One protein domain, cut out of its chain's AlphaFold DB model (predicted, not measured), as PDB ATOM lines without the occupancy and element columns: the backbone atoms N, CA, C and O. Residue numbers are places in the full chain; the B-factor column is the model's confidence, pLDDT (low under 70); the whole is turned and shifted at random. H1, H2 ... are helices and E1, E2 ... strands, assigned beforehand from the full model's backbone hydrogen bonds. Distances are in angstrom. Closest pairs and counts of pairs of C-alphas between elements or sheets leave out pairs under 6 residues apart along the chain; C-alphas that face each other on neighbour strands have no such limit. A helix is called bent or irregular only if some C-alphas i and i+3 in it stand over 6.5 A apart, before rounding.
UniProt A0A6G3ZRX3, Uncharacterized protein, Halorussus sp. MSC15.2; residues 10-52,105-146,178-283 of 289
ATOM      1  N   ASP A  10      27.121 -43.981 -11.356       92.69
ATOM      2  CA  ASP A  10      27.116 -44.321 -12.779       92.69
ATOM      3  C   ASP A  10      26.396 -45.641 -13.095       92.69
ATOM      4  O   ASP A  10      25.787 -45.755 -14.161       92.69
ATOM      5  N   GLU A  11      26.384 -46.609 -12.172       95.00
ATOM      6  CA  GLU A  11      25.662 -47.879 -12.352       95.00
ATOM      7  C   GLU A  11      24.140 -47.664 -12.387       95.00
ATOM      8  O   GLU A  11      23.407 -48.378 -13.077       95.00
ATOM      9  N   TYR A  12      23.671 -46.611 -11.715       95.19
ATOM     10  CA  TYR A  12      22.258 -46.270 -11.559       95.19
ATOM     11  C   TYR A  12      21.814 -45.068 -12.399       95.19
ATOM     12  O   TYR A  12      20.618 -44.760 -12.462       95.19
ATOM     13  N   ARG A  13      22.748 -44.410 -13.099       93.50
ATOM     14  CA  ARG A  13      22.517 -43.182 -13.876       93.50
ATOM     15  C   ARG A  13      21.322 -43.299 -14.816       93.50
ATOM     16  O   ARG A  13      20.462 -42.425 -14.800       93.50
ATOM     17  N   ASN A  14      21.203 -44.398 -15.561       92.19
ATOM     18  CA  ASN A  14      20.097 -44.614 -16.506       92.19
ATOM     19  C   ASN A  14      18.714 -44.654 -15.831       92.19
ATOM     20  O   ASN A  14      17.726 -44.239 -16.433       92.19
ATOM     21  N   GLN A  15      18.627 -45.155 -14.596       94.38
ATOM     22  CA  GLN A  15      17.363 -45.241 -13.857       94.38
ATOM     23  C   GLN A  15      16.961 -43.880 -13.271       94.38
ATOM     24  O   GLN A  15      15.777 -43.541 -13.213       94.38
ATOM     25  N   LEU A  16      17.957 -43.085 -12.867       94.50
ATOM     26  CA  LEU A  16      17.776 -41.756 -12.282       94.50
ATOM     27  C   LEU A  16      17.635 -40.641 -13.327       94.50
ATOM     28  O   LEU A  16      17.053 -39.588 -13.038       94.50
ATOM     29  N   GLN A  17      18.137 -40.864 -14.542       92.44
ATOM     30  CA  GLN A  17      18.177 -39.867 -15.603       92.44
ATOM     31  C   GLN A  17      16.785 -39.302 -15.874       92.44
ATOM     32  O   GLN A  17      15.805 -40.022 -16.079       92.44
ATOM     33  N   THR A  18      16.695 -37.975 -15.846       86.94
ATOM     34  CA  THR A  18      15.424 -37.273 -16.012       86.94
ATOM     35  C   THR A  18      15.645 -35.974 -16.766       86.94
ATOM     36  O   THR A  18      16.481 -35.152 -16.386       86.94
ATOM     37  N   LYS A  19      14.838 -35.743 -17.806       85.12
ATOM     38  CA  LYS A  19      14.797 -34.442 -18.483       85.12
ATOM     39  C   LYS A  19      14.304 -33.368 -17.523       85.12
ATOM     40  O   LYS A  19      13.503 -33.636 -16.625       85.12
ATOM     41  N   HIS A  20      14.708 -32.124 -17.748       78.94
ATOM     42  CA  HIS A  20      14.149 -31.025 -16.975       78.94
ATOM     43  C   HIS A  20      12.646 -30.896 -17.190       78.94
ATOM     44  O   HIS A  20      12.166 -30.610 -18.288       78.94
ATOM     45  N   TRP A  21      11.898 -31.023 -16.099       71.62
ATOM     46  CA  TRP A  21      10.472 -30.766 -16.116       71.62
ATOM     47  C   TRP A  21      10.217 -29.268 -15.967       71.62
ATOM     48  O   TRP A  21      10.796 -28.567 -15.130       71.62
ATOM     49  N   SER A  22       9.334 -28.744 -16.816       63.34
ATOM     50  CA  SER A  22       8.750 -27.430 -16.579       63.34
ATOM     51  C   SER A  22       7.528 -27.596 -15.690       63.34
ATOM     52  O   SER A  22       6.638 -28.398 -15.969       63.34
ATOM     53  N   SER A  23       7.463 -26.808 -14.627       59.81
ATOM     54  CA  SER A  23       6.304 -26.743 -13.745       59.81
ATOM     55  C   SER A  23       5.219 -25.800 -14.278       59.81
ATOM     56  O   SER A  23       4.430 -25.254 -13.513       59.81
ATOM     57  N   GLY A  24       5.185 -25.593 -15.601       58.38
ATOM     58  CA  GLY A  24       4.291 -24.651 -16.265       58.38
ATOM     59  C   GLY A  24       2.815 -24.885 -15.928       58.38
ATOM     60  O   GLY A  24       2.393 -26.005 -15.639       58.38
ATOM     61  N   LYS A  25       2.017 -23.814 -16.023       55.69
ATOM     62  CA  LYS A  25       0.615 -23.747 -15.567       55.69
ATOM     63  C   LYS A  25      -0.331 -24.804 -16.155       55.69
ATOM     64  O   LYS A  25      -1.420 -24.984 -15.626       55.69
ATOM     65  N   THR A  26       0.043 -25.491 -17.231       58.59
ATOM     66  CA  THR A  26      -0.781 -26.494 -17.934       58.59
ATOM     67  C   THR A  26      -0.094 -27.860 -18.070       58.59
ATOM     68  O   THR A  26      -0.572 -28.729 -18.802       58.59
ATOM     69  N   GLY A  27       1.031 -28.063 -17.375       74.06
ATOM     70  CA  GLY A  27       1.862 -29.257 -17.510       74.06
ATOM     71  C   GLY A  27       1.277 -30.522 -16.856       74.06
ATOM     72  O   GLY A  27       0.414 -30.444 -15.980       74.06
ATOM     73  N   PRO A  28       1.773 -31.715 -17.236       83.25
ATOM     74  CA  PRO A  28       1.338 -32.992 -16.661       83.25
ATOM     75  C   PRO A  28       1.560 -33.081 -15.143       83.25
ATOM     76  O   PRO A  28       0.737 -33.678 -14.454       83.25
ATOM     77  N   VAL A  29       2.605 -32.434 -14.611       88.25
ATOM     78  CA  VAL A  29       2.895 -32.374 -13.165       88.25
ATOM     79  C   VAL A  29       1.733 -31.753 -12.388       88.25
ATOM     80  O   VAL A  29       1.304 -32.304 -11.380       88.25
ATOM     81  N   ARG A  30       1.160 -30.649 -12.888       86.31
ATOM     82  CA  ARG A  30      -0.010 -30.008 -12.273       86.31
ATOM     83  C   ARG A  30      -1.184 -30.979 -12.169       86.31
ATOM     84  O   ARG A  30      -1.748 -31.119 -11.094       86.31
ATOM     85  N   LYS A  31      -1.510 -31.687 -13.256       87.81
ATOM     86  CA  LYS A  31      -2.633 -32.643 -13.276       87.81
ATOM     87  C   LYS A  31      -2.438 -33.788 -12.281       87.81
ATOM     88  O   LYS A  31      -3.404 -34.237 -11.675       87.81
ATOM     89  N   LYS A  32      -1.198 -34.271 -12.121       91.81
ATOM     90  CA  LYS A  32      -0.865 -35.293 -11.119       91.81
ATOM     91  C   LYS A  32      -1.077 -34.763  -9.695       91.81
ATOM     92  O   LYS A  32      -1.727 -35.430  -8.899       91.81
ATOM     93  N   ARG A  33      -0.606 -33.544  -9.405       91.62
ATOM     94  CA  ARG A  33      -0.804 -32.887  -8.100       91.62
ATOM     95  C   ARG A  33      -2.281 -32.647  -7.805       91.62
ATOM     96  O   ARG A  33      -2.742 -33.016  -6.737       91.62
ATOM     97  N   GLU A  34      -3.036 -32.112  -8.769       89.94
ATOM     98  CA  GLU A  34      -4.491 -31.917  -8.663       89.94
ATOM     99  C   GLU A  34      -5.221 -33.215  -8.329       89.94
ATOM    100  O   GLU A  34      -6.074 -33.216  -7.451       89.94
ATOM    101  N   ALA A  35      -4.883 -34.322  -8.996       91.69
ATOM    102  CA  ALA A  35      -5.504 -35.613  -8.716       91.69
ATOM    103  C   ALA A  35      -5.295 -36.044  -7.254       91.69
ATOM    104  O   ALA A  35      -6.258 -36.397  -6.580       91.69
ATOM    105  N   ASN A  36      -4.066 -35.933  -6.743       94.56
ATOM    106  CA  ASN A  36      -3.742 -36.262  -5.356       94.56
ATOM    107  C   ASN A  36      -4.380 -35.282  -4.350       94.56
ATOM    108  O   ASN A  36      -4.921 -35.697  -3.330       94.56
ATOM    109  N   ILE A  37      -4.394 -33.978  -4.627       93.19
ATOM    110  CA  ILE A  37      -5.079 -32.992  -3.772       93.19
ATOM    111  C   ILE A  37      -6.585 -33.285  -3.709       93.19
ATOM    112  O   ILE A  37      -7.162 -33.344  -2.625       93.19
ATOM    113  N   ASN A  38      -7.215 -33.523  -4.861       91.06
ATOM    114  CA  ASN A  38      -8.640 -33.840  -4.942       91.06
ATOM    115  C   ASN A  38      -8.976 -35.124  -4.181       91.06
ATOM    116  O   ASN A  38     -10.025 -35.188  -3.543       91.06
ATOM    117  N   TRP A  39      -8.084 -36.116  -4.206       93.75
ATOM    118  CA  TRP A  39      -8.237 -37.337  -3.423       93.75
ATOM    119  C   TRP A  39      -8.334 -37.035  -1.918       93.75
ATOM    120  O   TRP A  39      -9.289 -37.460  -1.269       93.75
ATOM    121  N   ILE A  40      -7.435 -36.200  -1.374       94.50
ATOM    122  CA  ILE A  40      -7.493 -35.753   0.034       94.50
ATOM    123  C   ILE A  40      -8.767 -34.949   0.321       94.50
ATOM    124  O   ILE A  40      -9.373 -35.091   1.392       94.50
ATOM    125  N   GLY A  41      -9.183 -34.101  -0.621       91.00
ATOM    126  CA  GLY A  41     -10.391 -33.286  -0.501       91.00
ATOM    127  C   GLY A  41     -11.686 -34.102  -0.440       91.00
ATOM    128  O   GLY A  41     -12.658 -33.649   0.157       91.00
ATOM    129  N   GLN A  42     -11.691 -35.318  -0.994       91.25
ATOM    130  CA  GLN A  42     -12.844 -36.228  -0.994       91.25
ATOM    131  C   GLN A  42     -12.949 -37.092   0.271       91.25
ATOM    132  O   GLN A  42     -13.996 -37.698   0.508       91.25
ATOM    133  N   LEU A  43     -11.902 -37.154   1.099       92.56
ATOM    134  CA  LEU A  43     -11.935 -37.930   2.337       92.56
ATOM    135  C   LEU A  43     -12.969 -37.366   3.321       92.56
ATOM    136  O   LEU A  43     -12.958 -36.173   3.647       92.56
ATOM    137  N   SER A  44     -13.829 -38.239   3.854       91.62
ATOM    138  CA  SER A  44     -14.791 -37.842   4.884       91.62
ATOM    139  C   SER A  44     -14.065 -37.409   6.157       91.62
ATOM    140  O   SER A  44     -13.205 -38.128   6.676       91.62
ATOM    141  N   ARG A  45     -14.452 -36.234   6.654       92.00
ATOM    142  CA  ARG A  45     -14.002 -35.636   7.920       92.00
ATOM    143  C   ARG A  45     -15.119 -35.591   8.963       92.00
ATOM    144  O   ARG A  45     -14.998 -34.923   9.983       92.00
ATOM    145  N   GLU A  46     -16.218 -36.293   8.699       91.62
ATOM    146  CA  GLU A  46     -17.369 -36.319   9.590       91.62
ATOM    147  C   GLU A  46     -16.984 -36.911  10.951       91.62
ATOM    148  O   GLU A  46     -16.426 -38.009  11.036       91.62
ATOM    149  N   ASN A  47     -17.310 -36.186  12.023       91.00
ATOM    150  CA  ASN A  47     -16.983 -36.560  13.399       91.00
ATOM    151  C   ASN A  47     -15.478 -36.771  13.644       91.00
ATOM    152  O   ASN A  47     -15.131 -37.577  14.509       91.00
ATOM    153  N   LEU A  48     -14.598 -36.103  12.889       94.12
ATOM    154  CA  LEU A  48     -13.161 -36.090  13.151       94.12
ATOM    155  C   LEU A  48     -12.729 -34.761  13.768       94.12
ATOM    156  O   LEU A  48     -13.223 -33.702  13.391       94.12
ATOM    157  N   GLU A  49     -11.772 -34.826  14.685       92.25
ATOM    158  CA  GLU A  49     -11.218 -33.662  15.370       92.25
ATOM    159  C   GLU A  49      -9.745 -33.902  15.702       92.25
ATOM    160  O   GLU A  49      -9.369 -34.973  16.195       92.25
ATOM    161  N   HIS A  50      -8.915 -32.897  15.415       93.06
ATOM    162  CA  HIS A  50      -7.471 -32.975  15.596       93.06
ATOM    163  C   HIS A  50      -7.119 -33.312  17.051       93.06
ATOM    164  O   HIS A  50      -7.679 -32.734  17.983       93.06
ATOM    165  N   ASN A  51      -6.191 -34.253  17.246       91.19
ATOM    166  CA  ASN A  51      -5.767 -34.784  18.549       91.19
ATOM    167  C   ASN A  51      -6.873 -35.396  19.435       91.19
ATOM    168  O   ASN A  51      -6.629 -35.675  20.607       91.19
ATOM    169  N   GLN A  52      -8.071 -35.653  18.911       92.62
ATOM    170  CA  GLN A  52      -9.145 -36.300  19.677       92.62
ATOM    171  C   GLN A  52      -9.654 -37.554  18.983       92.62
ATOM    172  O   GLN A  52      -9.695 -38.632  19.576       92.62
ATOM    173  N   SER A 105      10.008 -32.671  11.535       95.19
ATOM    174  CA  SER A 105       9.936 -31.324  10.968       95.19
ATOM    175  C   SER A 105      10.936 -31.153   9.817       95.19
ATOM    176  O   SER A 105      11.847 -31.960   9.639       95.19
ATOM    177  N   PHE A 106      10.836 -30.058   9.052       93.75
ATOM    178  CA  PHE A 106      11.843 -29.755   8.022       93.75
ATOM    179  C   PHE A 106      13.256 -29.640   8.589       93.75
ATOM    180  O   PHE A 106      14.204 -30.052   7.933       93.75
ATOM    181  N   ARG A 107      13.391 -29.120   9.814       95.00
ATOM    182  CA  ARG A 107      14.681 -29.087  10.493       95.00
ATOM    183  C   ARG A 107      15.202 -30.502  10.728       95.00
ATOM    184  O   ARG A 107      16.344 -30.754  10.386       95.00
ATOM    185  N   ASP A 108      14.376 -31.404  11.254       97.50
ATOM    186  CA  ASP A 108      14.802 -32.777  11.558       97.50
ATOM    187  C   ASP A 108      15.228 -33.519  10.287       97.50
ATOM    188  O   ASP A 108      16.214 -34.253  10.291       97.50
ATOM    189  N   VAL A 109      14.534 -33.266   9.171       97.56
ATOM    190  CA  VAL A 109      14.938 -33.768   7.855       97.56
ATOM    191  C   VAL A 109      16.319 -33.237   7.464       97.56
ATOM    192  O   VAL A 109      17.169 -34.017   7.048       97.56
ATOM    193  N   TRP A 110      16.578 -31.935   7.601       96.50
ATOM    194  CA  TRP A 110      17.873 -31.352   7.233       96.50
ATOM    195  C   TRP A 110      19.007 -31.794   8.158       96.50
ATOM    196  O   TRP A 110      20.070 -32.146   7.652       96.50
ATOM    197  N   ASP A 111      18.772 -31.810   9.471       96.31
ATOM    198  CA  ASP A 111      19.732 -32.256  10.484       96.31
ATOM    199  C   ASP A 111      20.128 -33.715  10.197       96.31
ATOM    200  O   ASP A 111      21.311 -34.018  10.069       96.31
ATOM    201  N   THR A 112      19.151 -34.586   9.918       96.69
ATOM    202  CA  THR A 112      19.403 -35.984   9.532       96.69
ATOM    203  C   THR A 112      20.266 -36.101   8.270       96.69
ATOM    204  O   THR A 112      21.197 -36.908   8.232       96.69
ATOM    205  N   LEU A 113      19.961 -35.337   7.212       97.19
ATOM    206  CA  LEU A 113      20.749 -35.378   5.974       97.19
ATOM    207  C   LEU A 113      22.190 -34.924   6.241       97.19
ATOM    208  O   LEU A 113      23.125 -35.592   5.807       97.19
ATOM    209  N   PHE A 114      22.381 -33.825   6.976       94.38
ATOM    210  CA  PHE A 114      23.717 -33.350   7.333       94.38
ATOM    211  C   PHE A 114      24.487 -34.388   8.137       94.38
ATOM    212  O   PHE A 114      25.557 -34.797   7.701       94.38
ATOM    213  N   GLU A 115      23.933 -34.855   9.254       94.81
ATOM    214  CA  GLU A 115      24.603 -35.805  10.144       94.81
ATOM    215  C   GLU A 115      25.002 -37.084   9.402       94.81
ATOM    216  O   GLU A 115      26.136 -37.555   9.524       94.81
ATOM    217  N   LYS A 116      24.095 -37.635   8.584       96.56
ATOM    218  CA  LYS A 116      24.354 -38.887   7.871       96.56
ATOM    219  C   LYS A 116      25.437 -38.737   6.808       96.56
ATOM    220  O   LYS A 116      26.325 -39.584   6.738       96.56
ATOM    221  N   PHE A 117      25.369 -37.703   5.973       95.56
ATOM    222  CA  PHE A 117      26.329 -37.548   4.879       95.56
ATOM    223  C   PHE A 117      27.657 -36.928   5.327       95.56
ATOM    224  O   PHE A 117      28.689 -37.260   4.754       95.56
ATOM    225  N   GLU A 118      27.672 -36.113   6.385       92.06
ATOM    226  CA  GLU A 118      28.917 -35.668   7.021       92.06
ATOM    227  C   GLU A 118      29.683 -36.861   7.609       92.06
ATOM    228  O   GLU A 118      30.893 -36.965   7.415       92.06
ATOM    229  N   ALA A 119      28.983 -37.807   8.248       94.38
ATOM    230  CA  ALA A 119      29.597 -39.024   8.780       94.38
ATOM    231  C   ALA A 119      30.190 -39.941   7.693       94.38
ATOM    232  O   ALA A 119      31.164 -40.643   7.958       94.38
ATOM    233  N   LEU A 120      29.617 -39.935   6.484       94.50
ATOM    234  CA  LEU A 120      30.133 -40.686   5.332       94.50
ATOM    235  C   LEU A 120      31.306 -39.980   4.630       94.50
ATOM    236  O   LEU A 120      32.071 -40.623   3.915       94.50
ATOM    237  N   GLY A 121      31.470 -38.667   4.814       93.69
ATOM    238  CA  GLY A 121      32.533 -37.900   4.167       93.69
ATOM    239  C   GLY A 121      32.482 -37.999   2.637       93.69
ATOM    240  O   GLY A 121      31.421 -37.856   2.030       93.69
ATOM    241  N   GLU A 122      33.632 -38.245   2.001       93.25
ATOM    242  CA  GLU A 122      33.734 -38.345   0.534       93.25
ATOM    243  C   GLU A 122      32.910 -39.508  -0.046       93.25
ATOM    244  O   GLU A 122      32.314 -39.355  -1.112       93.25
ATOM    245  N   GLU A 123      32.789 -40.628   0.678       93.50
ATOM    246  CA  GLU A 123      31.964 -41.782   0.274       93.50
ATOM    247  C   GLU A 123      30.464 -41.438   0.254       93.50
ATOM    248  O   GLU A 123      29.667 -42.092  -0.415       93.50
ATOM    249  N   GLY A 124      30.061 -40.369   0.950       94.94
ATOM    250  CA  GLY A 124      28.688 -39.874   0.973       94.94
ATOM    251  C   GLY A 124      28.295 -39.051  -0.253       94.94
ATOM    252  O   GLY A 124      27.101 -38.820  -0.454       94.94
ATOM    253  N   ILE A 125      29.251 -38.613  -1.081       96.31
ATOM    254  CA  ILE A 125      28.979 -37.697  -2.197       96.31
ATOM    255  C   ILE A 125      28.064 -38.365  -3.226       96.31
ATOM    256  O   ILE A 125      26.989 -37.843  -3.508       96.31
ATOM    257  N   GLU A 126      28.445 -39.518  -3.774       97.00
ATOM    258  CA  GLU A 126      27.645 -40.201  -4.801       97.00
ATOM    259  C   GLU A 126      26.240 -40.605  -4.309       97.00
ATOM    260  O   GLU A 126      25.257 -40.287  -4.993       97.00
ATOM    261  N   PRO A 127      26.088 -41.186  -3.102       97.50
ATOM    262  CA  PRO A 127      24.779 -41.413  -2.499       97.50
ATOM    263  C   PRO A 127      23.943 -40.134  -2.312       97.50
ATOM    264  O   PRO A 127      22.742 -40.139  -2.598       97.50
ATOM    265  N   ALA A 128      24.551 -39.014  -1.900       98.00
ATOM    266  CA  ALA A 128      23.854 -37.732  -1.771       98.00
ATOM    267  C   ALA A 128      23.354 -37.210  -3.128       98.00
ATOM    268  O   ALA A 128      22.227 -36.712  -3.224       98.00
ATOM    269  N   ARG A 129      24.148 -37.370  -4.197       97.81
ATOM    270  CA  ARG A 129      23.757 -37.007  -5.573       97.81
ATOM    271  C   ARG A 129      22.584 -37.858  -6.071       97.81
ATOM    272  O   ARG A 129      21.644 -37.324  -6.666       97.81
ATOM    273  N   ALA A 130      22.593 -39.161  -5.791       98.12
ATOM    274  CA  ALA A 130      21.478 -40.049  -6.120       98.12
ATOM    275  C   ALA A 130      20.203 -39.692  -5.338       98.12
ATOM    276  O   ALA A 130      19.125 -39.590  -5.928       98.12
ATOM    277  N   LEU A 131      20.319 -39.421  -4.033       98.50
ATOM    278  CA  LEU A 131      19.193 -38.980  -3.209       98.50
ATOM    279  C   LEU A 131      18.621 -37.639  -3.699       98.50
ATOM    280  O   LEU A 131      17.402 -37.472  -3.779       98.50
ATOM    281  N   ALA A 132      19.481 -36.704  -4.112       98.25
ATOM    282  CA  ALA A 132      19.069 -35.450  -4.737       98.25
ATOM    283  C   ALA A 132      18.265 -35.689  -6.027       98.25
ATOM    284  O   ALA A 132      17.233 -35.045  -6.242       98.25
ATOM    285  N   ALA A 133      18.690 -36.642  -6.864       98.00
ATOM    286  CA  ALA A 133      17.950 -37.031  -8.062       98.00
ATOM    287  C   ALA A 133      16.581 -37.651  -7.719       98.00
ATOM    288  O   ALA A 133      15.581 -37.290  -8.347       98.00
ATOM    289  N   LEU A 134      16.496 -38.509  -6.694       98.50
ATOM    290  CA  LEU A 134      15.228 -39.079  -6.219       98.50
ATOM    291  C   LEU A 134      14.268 -37.994  -5.709       98.50
ATOM    292  O   LEU A 134      13.105 -37.968  -6.122       98.50
ATOM    293  N   PHE A 135      14.742 -37.045  -4.894       98.38
ATOM    294  CA  PHE A 135      13.923 -35.911  -4.448       98.38
ATOM    295  C   PHE A 135      13.475 -35.020  -5.602       98.38
ATOM    296  O   PHE A 135      12.331 -34.563  -5.611       98.38
ATOM    297  N   TYR A 136      14.324 -34.796  -6.606       97.19
ATOM    298  CA  TYR A 136      13.931 -34.033  -7.787       97.19
ATOM    299  C   TYR A 136      12.806 -34.741  -8.548       97.19
ATOM    300  O   TYR A 136      11.777 -34.142  -8.863       97.19
ATOM    301  N   ARG A 137      12.963 -36.040  -8.812       96.62
ATOM    302  CA  ARG A 137      11.944 -36.853  -9.487       96.62
ATOM    303  C   ARG A 137      10.633 -36.887  -8.702       96.62
ATOM    304  O   ARG A 137       9.567 -36.723  -9.298       96.62
ATOM    305  N   MET A 138      10.708 -36.993  -7.376       97.50
ATOM    306  CA  MET A 138       9.567 -36.908  -6.461       97.50
ATOM    307  C   MET A 138       8.887 -35.528  -6.506       97.50
ATOM    308  O   MET A 138       7.653 -35.444  -6.526       97.50
ATOM    309  N   ALA A 139       9.660 -34.439  -6.602       95.56
ATOM    310  CA  ALA A 139       9.151 -33.068  -6.698       95.56
ATOM    311  C   ALA A 139       8.269 -32.857  -7.930       95.56
ATOM    312  O   ALA A 139       7.211 -32.229  -7.848       95.56
ATOM    313  N   PHE A 140       8.674 -33.429  -9.064       94.38
ATOM    314  CA  PHE A 140       7.944 -33.331 -10.330       94.38
ATOM    315  C   PHE A 140       7.031 -34.528 -10.604       94.38
ATOM    316  O   PHE A 140       6.486 -34.654 -11.702       94.38
ATOM    317  N   MET A 141       6.819 -35.380  -9.603       94.94
ATOM    318  CA  MET A 141       5.977 -36.567  -9.681       94.94
ATOM    319  C   MET A 141       6.316 -37.499 -10.856       94.94
ATOM    320  O   MET A 141       5.423 -38.027 -11.529       94.94
ATOM    321  N   VAL A 142       7.606 -37.656 -11.161       94.56
ATOM    322  CA  VAL A 142       8.102 -38.503 -12.259       94.56
ATOM    323  C   VAL A 142       7.773 -39.964 -11.977       94.56
ATOM    324  O   VAL A 142       7.153 -40.622 -12.810       94.56
ATOM    325  N   ASP A 143       8.080 -40.401 -10.760       96.19
ATOM    326  CA  ASP A 143       7.920 -41.776 -10.277       96.19
ATOM    327  C   ASP A 143       6.540 -42.045  -9.666       96.19
ATOM    328  O   ASP A 143       6.333 -43.039  -8.984       96.19
ATOM    329  N   HIS A 144       5.568 -41.163  -9.902       96.12
ATOM    330  CA  HIS A 144       4.207 -41.356  -9.412       96.12
ATOM    331  C   HIS A 144       3.353 -42.072 -10.449       96.12
ATOM    332  O   HIS A 144       3.071 -41.510 -11.525       96.12
ATOM    333  N   ARG A 145       2.913 -43.284 -10.104       93.50
ATOM    334  CA  ARG A 145       2.026 -44.118 -10.919       93.50
ATOM    335  C   ARG A 145       0.591 -44.012 -10.440       93.50
ATOM    336  O   ARG A 145       0.332 -43.743  -9.274       93.50
ATOM    337  N   ARG A 146      -0.347 -44.162 -11.376       91.50
ATOM    338  CA  ARG A 146      -1.777 -44.181 -11.060       91.50
ATOM    339  C   ARG A 146      -2.151 -45.544 -10.517       91.50
ATOM    340  O   ARG A 146      -1.888 -46.541 -11.182       91.50
ATOM    341  N   TYR A 178       3.799 -42.889  -5.093       97.56
ATOM    342  CA  TYR A 178       5.225 -42.826  -5.385       97.56
ATOM    343  C   TYR A 178       5.798 -44.242  -5.497       97.56
ATOM    344  O   TYR A 178       5.620 -45.042  -4.588       97.56
ATOM    345  N   GLU A 179       6.480 -44.536  -6.600       96.62
ATOM    346  CA  GLU A 179       7.148 -45.811  -6.873       96.62
ATOM    347  C   GLU A 179       8.583 -45.534  -7.360       96.62
ATOM    348  O   GLU A 179       8.823 -45.481  -8.574       96.62
ATOM    349  N   PRO A 180       9.542 -45.293  -6.446       97.00
ATOM    350  CA  PRO A 180      10.925 -45.027  -6.828       97.00
ATOM    351  C   PRO A 180      11.585 -46.242  -7.506       97.00
ATOM    352  O   PRO A 180      11.148 -47.379  -7.308       97.00
ATOM    353  N   PRO A 181      12.669 -46.044  -8.284       97.19
ATOM    354  CA  PRO A 181      13.427 -47.149  -8.868       97.19
ATOM    355  C   PRO A 181      13.995 -48.082  -7.784       97.19
ATOM    356  O   PRO A 181      14.879 -47.694  -7.021       97.19
ATOM    357  N   VAL A 182      13.480 -49.314  -7.728       96.12
ATOM    358  CA  VAL A 182      13.744 -50.273  -6.639       96.12
ATOM    359  C   VAL A 182      15.230 -50.593  -6.490       96.12
ATOM    360  O   VAL A 182      15.719 -50.621  -5.365       96.12
ATOM    361  N   ASP A 183      15.947 -50.794  -7.599       96.69
ATOM    362  CA  ASP A 183      17.377 -51.126  -7.568       96.69
ATOM    363  C   ASP A 183      18.199 -49.980  -6.970       96.69
ATOM    364  O   ASP A 183      19.105 -50.211  -6.175       96.69
ATOM    365  N   VAL A 184      17.844 -48.734  -7.304       97.44
ATOM    366  CA  VAL A 184      18.519 -47.542  -6.778       97.44
ATOM    367  C   VAL A 184      18.270 -47.398  -5.285       97.44
ATOM    368  O   VAL A 184      19.206 -47.146  -4.534       97.44
ATOM    369  N   VAL A 185      17.016 -47.559  -4.848       97.94
ATOM    370  CA  VAL A 185      16.669 -47.483  -3.421       97.94
ATOM    371  C   VAL A 185      17.386 -48.582  -2.649       97.94
ATOM    372  O   VAL A 185      17.987 -48.287  -1.626       97.94
ATOM    373  N   GLN A 186      17.400 -49.813  -3.161       96.56
ATOM    374  CA  GLN A 186      18.082 -50.931  -2.516       96.56
ATOM    375  C   GLN A 186      19.589 -50.688  -2.384       96.56
ATOM    376  O   GLN A 186      20.129 -50.845  -1.295       96.56
ATOM    377  N   ALA A 187      20.252 -50.252  -3.455       96.75
ATOM    378  CA  ALA A 187      21.680 -49.956  -3.421       96.75
ATOM    379  C   ALA A 187      22.013 -48.782  -2.489       96.75
ATOM    380  O   ALA A 187      23.002 -48.821  -1.763       96.75
ATOM    381  N   LEU A 188      21.170 -47.743  -2.460       96.94
ATOM    382  CA  LEU A 188      21.334 -46.654  -1.501       96.94
ATOM    383  C   LEU A 188      21.109 -47.122  -0.064       96.94
ATOM    384  O   LEU A 188      21.838 -46.675   0.813       96.94
ATOM    385  N   SER A 189      20.156 -48.020   0.187       96.94
ATOM    386  CA  SER A 189      19.904 -48.582   1.518       96.94
ATOM    387  C   SER A 189      21.091 -49.379   2.066       96.94
ATOM    388  O   SER A 189      21.234 -49.477   3.280       96.94
ATOM    389  N   GLU A 190      21.975 -49.910   1.218       95.31
ATOM    390  CA  GLU A 190      23.192 -50.598   1.677       95.31
ATOM    391  C   GLU A 190      24.206 -49.630   2.317       95.31
ATOM    392  O   GLU A 190      24.895 -50.000   3.267       95.31
ATOM    393  N   VAL A 191      24.259 -48.372   1.861       95.44
ATOM    394  CA  VAL A 191      25.197 -47.339   2.361       95.44
ATOM    395  C   VAL A 191      24.518 -46.371   3.341       95.44
ATOM    396  O   VAL A 191      25.082 -45.907   4.340       95.44
ATOM    397  N   VAL A 192      23.249 -46.080   3.080       96.25
ATOM    398  CA  VAL A 192      22.375 -45.188   3.836       96.25
ATOM    399  C   VAL A 192      21.149 -45.991   4.288       96.25
ATOM    400  O   VAL A 192      20.062 -45.786   3.762       96.25
ATOM    401  N   PRO A 193      21.293 -46.926   5.248       96.06
ATOM    402  CA  PRO A 193      20.188 -47.801   5.649       96.06
ATOM    403  C   PRO A 193      19.054 -47.053   6.348       96.06
ATOM    404  O   PRO A 193      17.887 -47.389   6.162       96.06
ATOM    405  N   GLU A 194      19.392 -46.020   7.119       96.44
ATOM    406  CA  GLU A 194      18.457 -45.302   7.979       96.44
ATOM    407  C   GLU A 194      18.639 -43.787   7.845       96.44
ATOM    408  O   GLU A 194      19.768 -43.282   7.797       96.44
ATOM    409  N   LEU A 195      17.515 -43.071   7.811       97.69
ATOM    410  CA  LEU A 195      17.424 -41.617   7.906       97.69
ATOM    411  C   LEU A 195      16.224 -41.263   8.788       97.69
ATOM    412  O   LEU A 195      15.115 -41.736   8.562       97.69
ATOM    413  N   GLY A 196      16.427 -40.399   9.781       96.25
ATOM    414  CA  GLY A 196      15.339 -39.843  10.580       96.25
ATOM    415  C   GLY A 196      14.642 -40.905  11.424       96.25
ATOM    416  O   GLY A 196      13.431 -40.833  11.608       96.25
ATOM    417  N   GLY A 197      15.384 -41.914  11.893       97.25
ATOM    418  CA  GLY A 197      14.856 -42.998  12.717       97.25
ATOM    419  C   GLY A 197      14.072 -44.070  11.959       97.25
ATOM    420  O   GLY A 197      13.396 -44.861  12.605       97.25
ATOM    421  N   MET A 198      14.088 -44.081  10.622       98.12
ATOM    422  CA  MET A 198      13.369 -45.053   9.785       98.12
ATOM    423  C   MET A 198      14.225 -45.497   8.594       98.12
ATOM    424  O   MET A 198      15.198 -44.816   8.253       98.12
ATOM    425  N   SER A 199      13.873 -46.613   7.943       98.44
ATOM    426  CA  SER A 199      14.583 -47.060   6.740       98.44
ATOM    427  C   SER A 199      14.617 -45.967   5.664       98.44
ATOM    428  O   SER A 199      13.736 -45.107   5.595       98.44
ATOM    429  N   LEU A 200      15.619 -45.992   4.780       98.44
ATOM    430  CA  LEU A 200      15.683 -45.050   3.654       98.44
ATOM    431  C   LEU A 200      14.410 -45.075   2.793       98.44
ATOM    432  O   LEU A 200      13.932 -44.021   2.373       98.44
ATOM    433  N   GLU A 201      13.849 -46.259   2.541       98.50
ATOM    434  CA  GLU A 201      12.597 -46.407   1.795       98.50
ATOM    435  C   GLU A 201      11.442 -45.711   2.532       98.50
ATOM    436  O   GLU A 201      10.734 -44.890   1.937       98.50
ATOM    437  N   ALA A 202      11.307 -45.949   3.841       98.62
ATOM    438  CA  ALA A 202      10.315 -45.271   4.669       98.62
ATOM    439  C   ALA A 202      10.517 -43.751   4.665       98.62
ATOM    440  O   ALA A 202       9.550 -43.006   4.519       98.62
ATOM    441  N   PHE A 203      11.761 -43.281   4.746       98.69
ATOM    442  CA  PHE A 203      12.099 -41.861   4.724       98.69
ATOM    443  C   PHE A 203      11.712 -41.190   3.400       98.69
ATOM    444  O   PHE A 203      11.178 -40.076   3.399       98.69
ATOM    445  N   LEU A 204      11.924 -41.858   2.262       98.75
ATOM    446  CA  LEU A 204      11.496 -41.360   0.953       98.75
ATOM    447  C   LEU A 204       9.968 -41.236   0.874       98.75
ATOM    448  O   LEU A 204       9.457 -40.189   0.472       98.75
ATOM    449  N   HIS A 205       9.232 -42.261   1.304       98.69
ATOM    450  CA  HIS A 205       7.769 -42.216   1.333       98.69
ATOM    451  C   HIS A 205       7.227 -41.193   2.338       98.69
ATOM    452  O   HIS A 205       6.271 -40.479   2.035       98.69
ATOM    453  N   TYR A 206       7.862 -41.046   3.502       98.69
ATOM    454  CA  TYR A 206       7.522 -40.018   4.481       98.69
ATOM    455  C   TYR A 206       7.648 -38.615   3.870       98.69
ATOM    456  O   TYR A 206       6.722 -37.806   3.968       98.69
ATOM    457  N   ASN A 207       8.756 -38.335   3.174       98.62
ATOM    458  CA  ASN A 207       8.969 -37.057   2.491       98.62
ATOM    459  C   ASN A 207       7.981 -36.835   1.332       98.62
ATOM    460  O   ASN A 207       7.534 -35.705   1.128       98.62
ATOM    461  N   ASP A 208       7.579 -37.889   0.613       98.62
ATOM    462  CA  ASP A 208       6.534 -37.805  -0.414       98.62
ATOM    463  C   ASP A 208       5.182 -37.368   0.176       98.62
ATOM    464  O   ASP A 208       4.536 -36.447  -0.341       98.62
ATOM    465  N   LEU A 209       4.777 -37.986   1.288       98.38
ATOM    466  CA  LEU A 209       3.545 -37.651   2.003       98.38
ATOM    467  C   LEU A 209       3.612 -36.250   2.625       98.38
ATOM    468  O   LEU A 209       2.650 -35.487   2.525       98.38
ATOM    469  N   MET A 210       4.754 -35.868   3.201       97.75
ATOM    470  CA  MET A 210       4.987 -34.514   3.713       97.75
ATOM    471  C   MET A 210       4.842 -33.467   2.599       97.75
ATOM    472  O   MET A 210       4.146 -32.465   2.761       97.75
ATOM    473  N   ALA A 211       5.446 -33.716   1.437       97.31
ATOM    474  CA  ALA A 211       5.355 -32.831   0.283       97.31
ATOM    475  C   ALA A 211       3.925 -32.759  -0.292       97.31
ATOM    476  O   ALA A 211       3.490 -31.699  -0.746       97.31
ATOM    477  N   TRP A 212       3.173 -33.863  -0.257       96.81
ATOM    478  CA  TRP A 212       1.751 -33.875  -0.613       96.81
ATOM    479  C   TRP A 212       0.901 -33.064   0.378       96.81
ATOM    480  O   TRP A 212       0.008 -32.326  -0.043       96.81
ATOM    481  N   ASN A 213       1.195 -33.112   1.676       96.50
ATOM    482  CA  ASN A 213       0.489 -32.269   2.639       96.50
ATOM    483  C   ASN A 213       0.686 -30.774   2.337       96.50
ATOM    484  O   ASN A 213      -0.278 -30.007   2.314       96.50
ATOM    485  N   GLU A 214       1.914 -30.370   2.003       93.81
ATOM    486  CA  GLU A 214       2.195 -28.994   1.581       93.81
ATOM    487  C   GLU A 214       1.382 -28.604   0.336       93.81
ATOM    488  O   GLU A 214       0.783 -27.529   0.301       93.81
ATOM    489  N   ASP A 215       1.261 -29.487  -0.660       93.31
ATOM    490  CA  ASP A 215       0.369 -29.262  -1.807       93.31
ATOM    491  C   ASP A 215      -1.083 -28.978  -1.386       93.31
ATOM    492  O   ASP A 215      -1.697 -28.043  -1.902       93.31
ATOM    493  N   CYS A 216      -1.621 -29.736  -0.426       92.25
ATOM    494  CA  CYS A 216      -2.997 -29.568   0.051       92.25
ATOM    495  C   CYS A 216      -3.200 -28.229   0.775       92.25
ATOM    496  O   CYS A 216      -4.188 -27.534   0.518       92.25
ATOM    497  N   LYS A 217      -2.251 -27.832   1.631       88.44
ATOM    498  CA  LYS A 217      -2.299 -26.551   2.355       88.44
ATOM    499  C   LYS A 217      -2.260 -25.353   1.411       88.44
ATOM    500  O   LYS A 217      -3.063 -24.430   1.550       88.44
ATOM    501  N   TYR A 218      -1.333 -25.358   0.452       85.69
ATOM    502  CA  TYR A 218      -1.186 -24.249  -0.492       85.69
ATOM    503  C   TYR A 218      -2.351 -24.163  -1.477       85.69
ATOM    504  O   TYR A 218      -2.749 -23.052  -1.829       85.69
ATOM    505  N   TYR A 219      -2.912 -25.301  -1.899       83.75
ATOM    506  CA  TYR A 219      -4.088 -25.310  -2.766       83.75
ATOM    507  C   TYR A 219      -5.295 -24.679  -2.064       83.75
ATOM    508  O   TYR A 219      -5.856 -23.712  -2.578       83.75
ATOM    509  N   TYR A 220      -5.653 -25.169  -0.869       73.44
ATOM    510  CA  TYR A 220      -6.860 -24.708  -0.181       73.44
ATOM    511  C   TYR A 220      -6.800 -23.220   0.179       73.44
ATOM    512  O   TYR A 220      -7.726 -22.473  -0.139       73.44
ATOM    513  N   GLY A 221      -5.689 -22.767   0.776       60.91
ATOM    514  CA  GLY A 221      -5.532 -21.373   1.214       60.91
ATOM    515  C   GLY A 221      -5.631 -20.339   0.083       60.91
ATOM    516  O   GLY A 221      -5.764 -19.149   0.350       60.91
ATOM    517  N   LYS A 222      -5.569 -20.768  -1.185       62.62
ATOM    518  CA  LYS A 222      -5.754 -19.911  -2.363       62.62
ATOM    519  C   LYS A 222      -7.123 -20.067  -3.020       62.62
ATOM    520  O   LYS A 222      -7.671 -19.066  -3.478       62.62
ATOM    521  N   THR A 223      -7.706 -21.266  -3.007       60.22
ATOM    522  CA  THR A 223      -9.066 -21.483  -3.521       60.22
ATOM    523  C   THR A 223     -10.152 -20.897  -2.618       60.22
ATOM    524  O   THR A 223     -11.143 -20.401  -3.146       60.22
ATOM    525  N   ASP A 224      -9.959 -20.888  -1.293       52.75
ATOM    526  CA  ASP A 224     -10.905 -20.276  -0.340       52.75
ATOM    527  C   ASP A 224     -10.870 -18.733  -0.408       52.75
ATOM    528  O   ASP A 224     -11.886 -18.057  -0.288       52.75
ATOM    529  N   GLY A 225      -9.708 -18.164  -0.754       51.38
ATOM    530  CA  GLY A 225      -9.531 -16.729  -1.013       51.38
ATOM    531  C   GLY A 225     -10.006 -16.247  -2.393       51.38
ATOM    532  O   GLY A 225      -9.769 -15.092  -2.746       51.38
ATOM    533  N   GLY A 226     -10.625 -17.111  -3.208       48.88
ATOM    534  CA  GLY A 226     -11.129 -16.762  -4.543       48.88
ATOM    535  C   GLY A 226     -10.058 -16.562  -5.629       48.88
ATOM    536  O   GLY A 226     -10.384 -16.135  -6.738       48.88
ATOM    537  N   GLU A 227      -8.786 -16.879  -5.358       53.22
ATOM    538  CA  GLU A 227      -7.703 -16.806  -6.343       53.22
ATOM    539  C   GLU A 227      -7.626 -18.108  -7.161       53.22
ATOM    540  O   GLU A 227      -7.255 -19.171  -6.667       53.22
ATOM    541  N   THR A 228      -7.925 -18.032  -8.461       52.50
ATOM    542  CA  THR A 228      -7.892 -19.192  -9.374       52.50
ATOM    543  C   THR A 228      -6.502 -19.517  -9.932       52.50
ATOM    544  O   THR A 228      -6.348 -20.484 -10.680       52.50
ATOM    545  N   ASP A 229      -5.490 -18.697  -9.637       55.50
ATOM    546  CA  ASP A 229      -4.173 -18.747 -10.282       55.50
ATOM    547  C   ASP A 229      -3.076 -19.056  -9.252       55.50
ATOM    548  O   ASP A 229      -2.213 -18.239  -8.939       55.50
ATOM    549  N   TRP A 230      -3.145 -20.267  -8.691       62.19
ATOM    550  CA  TRP A 230      -2.080 -20.843  -7.870       62.19
ATOM    551  C   TRP A 230      -0.741 -20.764  -8.635       62.19
ATOM    552  O   TRP A 230      -0.667 -21.162  -9.800       62.19
ATOM    553  N   ASP A 231       0.338 -20.262  -8.016       67.56
ATOM    554  CA  ASP A 231       1.703 -20.367  -8.569       67.56
ATOM    555  C   ASP A 231       2.205 -21.817  -8.426       67.56
ATOM    556  O   ASP A 231       3.130 -22.126  -7.664       67.56
ATOM    557  N   TRP A 232       1.538 -22.715  -9.168       68.62
ATOM    558  CA  TRP A 232       1.839 -24.138  -9.311       68.62
ATOM    559  C   TRP A 232       3.342 -24.396  -9.468       68.62
ATOM    560  O   TRP A 232       3.837 -25.340  -8.849       68.62
ATOM    561  N   PRO A 233       4.096 -23.577 -10.235       66.69
ATOM    562  CA  PRO A 233       5.535 -23.722 -10.342       66.69
ATOM    563  C   PRO A 233       6.374 -23.675  -9.065       66.69
ATOM    564  O   PRO A 233       7.458 -24.260  -9.073       66.69
ATOM    565  N   ARG A 234       5.957 -22.925  -8.036       74.25
ATOM    566  CA  ARG A 234       6.870 -22.388  -6.999       74.25
ATOM    567  C   ARG A 234       6.407 -22.601  -5.557       74.25
ATOM    568  O   ARG A 234       6.926 -21.972  -4.641       74.25
ATOM    569  N   THR A 235       5.436 -23.472  -5.330       84.19
ATOM    570  CA  THR A 235       4.824 -23.680  -4.005       84.19
ATOM    571  C   THR A 235       4.488 -25.153  -3.772       84.19
ATOM    572  O   THR A 235       4.499 -25.947  -4.720       84.19
ATOM    573  N   GLY A 236       4.216 -25.515  -2.516       90.44
ATOM    574  CA  GLY A 236       3.950 -26.891  -2.098       90.44
ATOM    575  C   GLY A 236       5.147 -27.818  -2.317       90.44
ATOM    576  O   GLY A 236       6.302 -27.401  -2.205       90.44
ATOM    577  N   ARG A 237       4.859 -29.055  -2.724       94.31
ATOM    578  CA  ARG A 237       5.797 -30.153  -2.991       94.31
ATOM    579  C   ARG A 237       7.080 -29.740  -3.696       94.31
ATOM    580  O   ARG A 237       8.162 -30.122  -3.259       94.31
ATOM    581  N   ILE A 238       6.962 -28.990  -4.796       93.62
ATOM    582  CA  ILE A 238       8.124 -28.613  -5.612       93.62
ATOM    583  C   ILE A 238       9.086 -27.780  -4.770       93.62
ATOM    584  O   ILE A 238      10.270 -28.082  -4.704       93.62
ATOM    585  N   ASN A 239       8.583 -26.750  -4.097       92.31
ATOM    586  CA  ASN A 239       9.425 -25.859  -3.312       92.31
ATOM    587  C   ASN A 239      10.031 -26.578  -2.097       92.31
ATOM    588  O   ASN A 239      11.220 -26.425  -1.816       92.31
ATOM    589  N   THR A 240       9.233 -27.420  -1.434       95.06
ATOM    590  CA  THR A 240       9.669 -28.242  -0.301       95.06
ATOM    591  C   THR A 240      10.831 -29.146  -0.697       95.06
ATOM    592  O   THR A 240      11.929 -29.006  -0.160       95.06
ATOM    593  N   LEU A 241      10.643 -30.012  -1.693       97.38
ATOM    594  CA  LEU A 241      11.652 -31.001  -2.072       97.38
ATOM    595  C   LEU A 241      12.874 -30.358  -2.739       97.38
ATOM    596  O   LEU A 241      13.998 -30.734  -2.425       97.38
ATOM    597  N   LEU A 242      12.706 -29.318  -3.564       96.38
ATOM    598  CA  LEU A 242      13.856 -28.578  -4.103       96.38
ATOM    599  C   LEU A 242      14.654 -27.845  -3.013       96.38
ATOM    600  O   LEU A 242      15.849 -27.617  -3.190       96.38
ATOM    601  N   THR A 243      14.026 -27.482  -1.891       96.50
ATOM    602  CA  THR A 243      14.741 -26.945  -0.725       96.50
ATOM    603  C   THR A 243      15.563 -28.040  -0.044       96.50
ATOM    604  O   THR A 243      16.708 -27.794   0.322       96.50
ATOM    605  N   HIS A 244      15.051 -29.269   0.054       97.50
ATOM    606  CA  HIS A 244      15.817 -30.397   0.605       97.50
ATOM    607  C   HIS A 244      17.066 -30.675  -0.241       97.50
ATOM    608  O   HIS A 244      18.152 -30.875   0.295       97.50
ATOM    609  N   ILE A 245      16.954 -30.570  -1.568       97.75
ATOM    610  CA  ILE A 245      18.110 -30.731  -2.458       97.75
ATOM    611  C   ILE A 245      19.144 -29.612  -2.265       97.75
ATOM    612  O   ILE A 245      20.332 -29.853  -2.444       97.75
ATOM    613  N   SER A 246      18.749 -28.402  -1.852       97.06
ATOM    614  CA  SER A 246      19.736 -27.349  -1.558       97.06
ATOM    615  C   SER A 246      20.654 -27.711  -0.387       97.06
ATOM    616  O   SER A 246      21.821 -27.330  -0.398       97.06
ATOM    617  N   ILE A 247      20.147 -28.487   0.578       95.62
ATOM    618  CA  ILE A 247      20.942 -29.042   1.676       95.62
ATOM    619  C   ILE A 247      21.939 -30.066   1.137       95.62
ATOM    620  O   ILE A 247      23.135 -29.949   1.394       95.62
ATOM    621  N   LEU A 248      21.473 -30.996   0.298       97.31
ATOM    622  CA  LEU A 248      22.346 -31.965  -0.372       97.31
ATOM    623  C   LEU A 248      23.410 -31.281  -1.239       97.31
ATOM    624  O   LEU A 248      24.550 -31.716  -1.247       97.31
ATOM    625  N   GLY A 249      23.083 -30.164  -1.893       97.31
ATOM    626  CA  GLY A 249      24.053 -29.398  -2.671       97.31
ATOM    627  C   GLY A 249      25.163 -28.750  -1.839       97.31
ATOM    628  O   GLY A 249      26.259 -28.547  -2.351       97.31
ATOM    629  N   ILE A 250      24.911 -28.426  -0.564       96.38
ATOM    630  CA  ILE A 250      25.977 -27.997   0.358       96.38
ATOM    631  C   ILE A 250      26.875 -29.192   0.686       96.38
ATOM    632  O   ILE A 250      28.095 -29.063   0.640       96.38
ATOM    633  N   ILE A 251      26.267 -30.341   0.986       94.88
ATOM    634  CA  ILE A 251      26.961 -31.590   1.334       94.88
ATOM    635  C   ILE A 251      27.871 -32.051   0.188       94.88
ATOM    636  O   ILE A 251      29.020 -32.408   0.423       94.88
ATOM    637  N   THR A 252      27.399 -31.988  -1.059       95.75
ATOM    638  CA  THR A 252      28.185 -32.373  -2.243       95.75
ATOM    639  C   THR A 252      29.207 -31.313  -2.669       95.75
ATOM    640  O   THR A 252      30.012 -31.564  -3.564       95.75
ATOM    641  N   GLY A 253      29.186 -30.126  -2.053       96.00
ATOM    642  CA  GLY A 253      30.073 -29.007  -2.380       96.00
ATOM    643  C   GLY A 253      29.690 -28.218  -3.639       96.00
ATOM    644  O   GLY A 253      30.394 -27.273  -3.997       96.00
ATOM    645  N   ASP A 254      28.576 -28.550  -4.296       97.06
ATOM    646  CA  ASP A 254      28.115 -27.867  -5.513       97.06
ATOM    647  C   ASP A 254      27.426 -26.521  -5.211       97.06
ATOM    648  O   ASP A 254      27.315 -25.656  -6.084       97.06
ATOM    649  N   LEU A 255      26.972 -26.313  -3.968       96.88
ATOM    650  CA  LEU A 255      26.392 -25.062  -3.483       96.88
ATOM    651  C   LEU A 255      27.190 -24.467  -2.323       96.88
ATOM    652  O   LEU A 255      27.589 -25.137  -1.375       96.88
ATOM    653  N   ASN A 256      27.323 -23.142  -2.339       95.50
ATOM    654  CA  ASN A 256      27.894 -22.401  -1.221       95.50
ATOM    655  C   ASN A 256      26.826 -22.114  -0.152       95.50
ATOM    656  O   ASN A 256      25.771 -21.547  -0.462       95.50
ATOM    657  N   LEU A 257      27.149 -22.399   1.114       94.75
ATOM    658  CA  LEU A 257      26.306 -22.120   2.281       94.75
ATOM    659  C   LEU A 257      25.748 -20.687   2.291       94.75
ATOM    660  O   LEU A 257      24.552 -20.492   2.475       94.75
ATOM    661  N   SER A 258      26.581 -19.673   2.039       95.62
ATOM    662  CA  SER A 258      26.144 -18.267   2.022       95.62
ATOM    663  C   SER A 258      25.082 -17.987   0.949       95.62
ATOM    664  O   SER A 258      24.146 -17.219   1.179       95.62
ATOM    665  N   GLY A 259      25.186 -18.653  -0.205       94.44
ATOM    666  CA  GLY A 259      24.198 -18.577  -1.275       94.44
ATOM    667  C   GLY A 259      22.867 -19.194  -0.858       94.44
ATOM    668  O   GLY A 259      21.817 -18.583  -1.061       94.44
ATOM    669  N   VAL A 260      22.915 -20.365  -0.218       94.38
ATOM    670  CA  VAL A 260      21.729 -21.053   0.305       94.38
ATOM    671  C   VAL A 260      21.060 -20.234   1.416       94.38
ATOM    672  O   VAL A 260      19.861 -19.977   1.333       94.38
ATOM    673  N   LEU A 261      21.815 -19.702   2.382       94.38
ATOM    674  CA  LEU A 261      21.282 -18.835   3.444       94.38
ATOM    675  C   LEU A 261      20.581 -17.587   2.887       94.38
ATOM    676  O   LEU A 261      19.487 -17.232   3.331       94.38
ATOM    677  N   ASN A 262      21.158 -16.945   1.867       94.00
ATOM    678  CA  ASN A 262      20.524 -15.808   1.199       94.00
ATOM    679  C   ASN A 262      19.215 -16.206   0.487       94.00
ATOM    680  O   ASN A 262      18.273 -15.409   0.459       94.00
ATOM    681  N   LYS A 263      19.106 -17.431  -0.053       93.50
ATOM    682  CA  LYS A 263      17.830 -17.941  -0.583       93.50
ATOM    683  C   LYS A 263      16.801 -18.111   0.525       93.50
ATOM    684  O   LYS A 263      15.715 -17.568   0.378       93.50
ATOM    685  N   PHE A 264      17.149 -18.766   1.633       92.38
ATOM    686  CA  PHE A 264      16.246 -18.942   2.778       92.38
ATOM    687  C   PHE A 264      15.730 -17.606   3.325       92.38
ATOM    688  O   PHE A 264      14.528 -17.453   3.563       92.38
ATOM    689  N   GLN A 265      16.618 -16.616   3.457       92.00
ATOM    690  CA  GLN A 265      16.258 -15.267   3.892       92.00
ATOM    691  C   GLN A 265      15.238 -14.615   2.947       92.00
ATOM    692  O   GLN A 265      14.245 -14.047   3.399       92.00
ATOM    693  N   ARG A 266      15.464 -14.691   1.629       89.94
ATOM    694  CA  ARG A 266      14.577 -14.082   0.619       89.94
ATOM    695  C   ARG A 266      13.289 -14.873   0.400       89.94
ATOM    696  O   ARG A 266      12.259 -14.284   0.087       89.94
ATOM    697  N   GLY A 267      13.354 -16.192   0.554       84.31
ATOM    698  CA  GLY A 267      12.270 -17.137   0.313       84.31
ATOM    699  C   GLY A 267      11.321 -17.315   1.493       84.31
ATOM    700  O   GLY A 267      10.370 -18.068   1.363       84.31
ATOM    701  N   ARG A 268      11.534 -16.620   2.621       85.94
ATOM    702  CA  ARG A 268      10.748 -16.784   3.861       85.94
ATOM    703  C   ARG A 268      10.810 -18.215   4.411       85.94
ATOM    704  O   ARG A 268       9.787 -18.799   4.747       85.94
ATOM    705  N   GLY A 269      12.019 -18.768   4.506       84.12
ATOM    706  CA  GLY A 269      12.243 -20.090   5.103       84.12
ATOM    707  C   GLY A 269      12.292 -21.254   4.110       84.12
ATOM    708  O   GLY A 269      12.423 -22.395   4.535       84.12
ATOM    709  N   VAL A 270      12.265 -20.978   2.806       89.00
ATOM    710  CA  VAL A 270      12.494 -21.962   1.735       89.00
ATOM    711  C   VAL A 270      13.618 -21.499   0.814       89.00
ATOM    712  O   VAL A 270      13.804 -20.299   0.594       89.00
ATOM    713  N   GLY A 271      14.372 -22.452   0.273       93.56
ATOM    714  CA  GLY A 271      15.565 -22.202  -0.531       93.56
ATOM    715  C   GLY A 271      15.664 -23.136  -1.735       93.56
ATOM    716  O   GLY A 271      16.663 -23.839  -1.853       93.56
ATOM    717  N   PRO A 272      14.659 -23.167  -2.632       94.62
ATOM    718  CA  PRO A 272      14.629 -24.124  -3.729       94.62
ATOM    719  C   PRO A 272      15.817 -23.925  -4.674       94.62
ATOM    720  O   PRO A 272      16.213 -22.794  -4.983       94.62
ATOM    721  N   ILE A 273      16.365 -25.032  -5.164       94.94
ATOM    722  CA  ILE A 273      17.396 -25.010  -6.201       94.94
ATOM    723  C   ILE A 273      16.843 -24.580  -7.568       94.94
ATOM    724  O   ILE A 273      15.665 -24.766  -7.889       94.94
ATOM    725  N   THR A 274      17.709 -24.007  -8.397       92.44
ATOM    726  CA  THR A 274      17.444 -23.734  -9.813       92.44
ATOM    727  C   THR A 274      17.710 -24.977 -10.671       92.44
ATOM    728  O   THR A 274      18.177 -26.003 -10.186       92.44
ATOM    729  N   ARG A 275      17.425 -24.894 -11.978       90.44
ATOM    730  CA  ARG A 275      17.728 -25.990 -12.915       90.44
ATOM    731  C   ARG A 275      19.223 -26.271 -13.024       90.44
ATOM    732  O   ARG A 275      19.607 -27.416 -12.862       90.44
ATOM    733  N   SER A 276      20.038 -25.235 -13.217       91.75
ATOM    734  CA  SER A 276      21.493 -25.386 -13.336       91.75
ATOM    735  C   SER A 276      22.119 -25.939 -12.056       91.75
ATOM    736  O   SER A 276      23.078 -26.694 -12.102       91.75
ATOM    737  N   GLU A 277      21.563 -25.580 -10.897       95.50
ATOM    738  CA  GLU A 277      21.984 -26.164  -9.623       95.50
ATOM    739  C   GLU A 277      21.572 -27.633  -9.521       95.50
ATOM    740  O   GLU A 277      22.355 -28.436  -9.038       95.50
ATOM    741  N   ALA A 278      20.389 -28.015 -10.016       94.88
ATOM    742  CA  ALA A 278      19.988 -29.419 -10.072       94.88
ATOM    743  C   ALA A 278      20.930 -30.252 -10.957       94.88
ATOM    744  O   ALA A 278      21.323 -31.344 -10.555       94.88
ATOM    745  N   GLU A 279      21.314 -29.735 -12.129       94.19
ATOM    746  CA  GLU A 279      22.301 -30.373 -13.016       94.19
ATOM    747  C   GLU A 279      23.649 -30.542 -12.301       94.19
ATOM    748  O   GLU A 279      24.193 -31.643 -12.280       94.19
ATOM    749  N   ALA A 280      24.152 -29.482 -11.656       95.12
ATOM    750  CA  ALA A 280      25.425 -29.518 -10.935       95.12
ATOM    751  C   ALA A 280      25.403 -30.502  -9.753       95.12
ATOM    752  O   ALA A 280      26.277 -31.356  -9.654       95.12
ATOM    753  N   ILE A 281      24.377 -30.435  -8.897       96.62
ATOM    754  CA  ILE A 281      24.247 -31.286  -7.703       96.62
ATOM    755  C   ILE A 281      24.099 -32.755  -8.084       96.62
ATOM    756  O   ILE A 281      24.594 -33.629  -7.388       96.62
ATOM    757  N   THR A 282      23.451 -33.066  -9.201       95.06
ATOM    758  CA  THR A 282      23.234 -34.461  -9.612       95.06
ATOM    759  C   THR A 282      24.269 -34.974 -10.607       95.06
ATOM    760  O   THR A 282      24.038 -36.009 -11.221       95.06
ATOM    761  N   ASP A 283      25.392 -34.268 -10.781       93.75
ATOM    762  CA  ASP A 283      26.458 -34.637 -11.723       93.75
ATOM    763  C   ASP A 283      25.915 -34.924 -13.140       93.75
ATOM    764  O   ASP A 283      26.191 -35.942 -13.776       93.75
TER     765      ASP A 283
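This is residues 10 to 52, 105 to 146 and 178 to 283 of the 289 residues of an uncharacterized protein of Halorussus sp. MSC15.2 (UniProt A0A6G3ZRX3). H3 folds back on itself as two arms, H3a and H3b, and H6 packs on both to make a core of three helical pieces in a triangle; the long H5 crosses one end of it and reaches outward, where H2 crosses H5. The short helices H1, H4 and H8 lie around H3b, H7 lies beyond H6 on the side away from H3b, and residues 42 to 52 stick out. The printed part has 191 residues, with eight named helices and one strand in the order H1 H2 H3 E1 H4 H5 H6 H7 H8; its class is mostly helix. It is compact, with a radius of gyration of the C-alphas of 16.9 A, and only just elongated, spanning 50 by 33 by 33 A.

H1, residues 10 to 16, only just touches H4, residues 182 to 191, with 3 pairs of C-alphas within 8 A, the closest those of Tyr 12 and Val 184, 6.2 A apart. H2, residues 28 to 42, touches H5, residues 200 to 223, about perpendicular at 81 degrees; the closest C-alphas are those of Ile 37 and Cys 216, 5.5 A apart. H3, residues 106 to 139, was assigned as one helix by its hydrogen bonds but is bent: C-alphas 119 and 122 are 9.3 A apart. Its arms H3a, residues 106 to 119, and H3b, residues 122 to 139, run opposite ways at a shallow tilt of 29 degrees. H1 and H3b are irregular, with C-alphas 11 and 14 at 7.7 A and 123 and 126 at 6.8 A. E1, residues 144 to 146, pairs with no named strand and is near H2. H6, residues 237 to 251, touches H3b at a shallow tilt of 11 degrees, opposite ways; the closest C-alphas are those of Ala 139 and Ile 238, 4.7 A apart. H6 also touches H3a, closest at the C-alphas of Trp 110 and Ile 247, 6.8 A. H5 and H6 form a helical hairpin, closest at the C-alphas of Ala 211 and Arg 237, 4.3 A; with H3b they make a bundle, a group of three helices or arms. H7, residues 257 to 267, is close to H6 but not clearly touching, and H8, residues 275 to 281, touches H6 at the C-alphas of Gly 249 and Ile 281, 5.4 A. Every O i to N i+4 pair is within hydrogen-bond range in H2, H3a, H7 and H8; the counts are 12 of 14 in H3b, 5 of 6 in H4, 19 of 20 in H5, 10 of 11 in H6 and 1 of 3 in H1, where 3 of 4 O i to N i+3 pairs are.

H1 begins at C-alpha 10, (27.116, -44.321, -12.779). H2 is 21.4 A long, H3a 20.0 A, H3b 26.2 A and H6 21.6 A. H5 runs 34.9 A from C-alpha 200 at (15.683, -45.050, 3.654), and H8 ends at C-alpha 281, (24.247, -31.286, -7.703).

The C-alphas farthest apart, those of Asn 47 and Glu 122, are 52.4 A apart. Residues 53 to 104 and 147 to 177 are not printed, with 21.6 A and 9.1 A between the C-alphas across the cuts. The links H1 to H2 and H5 to H6 are long. Mean pLDDT of the printed part is 90.6; residues 22 to 26 and 221 to 233 are under 70.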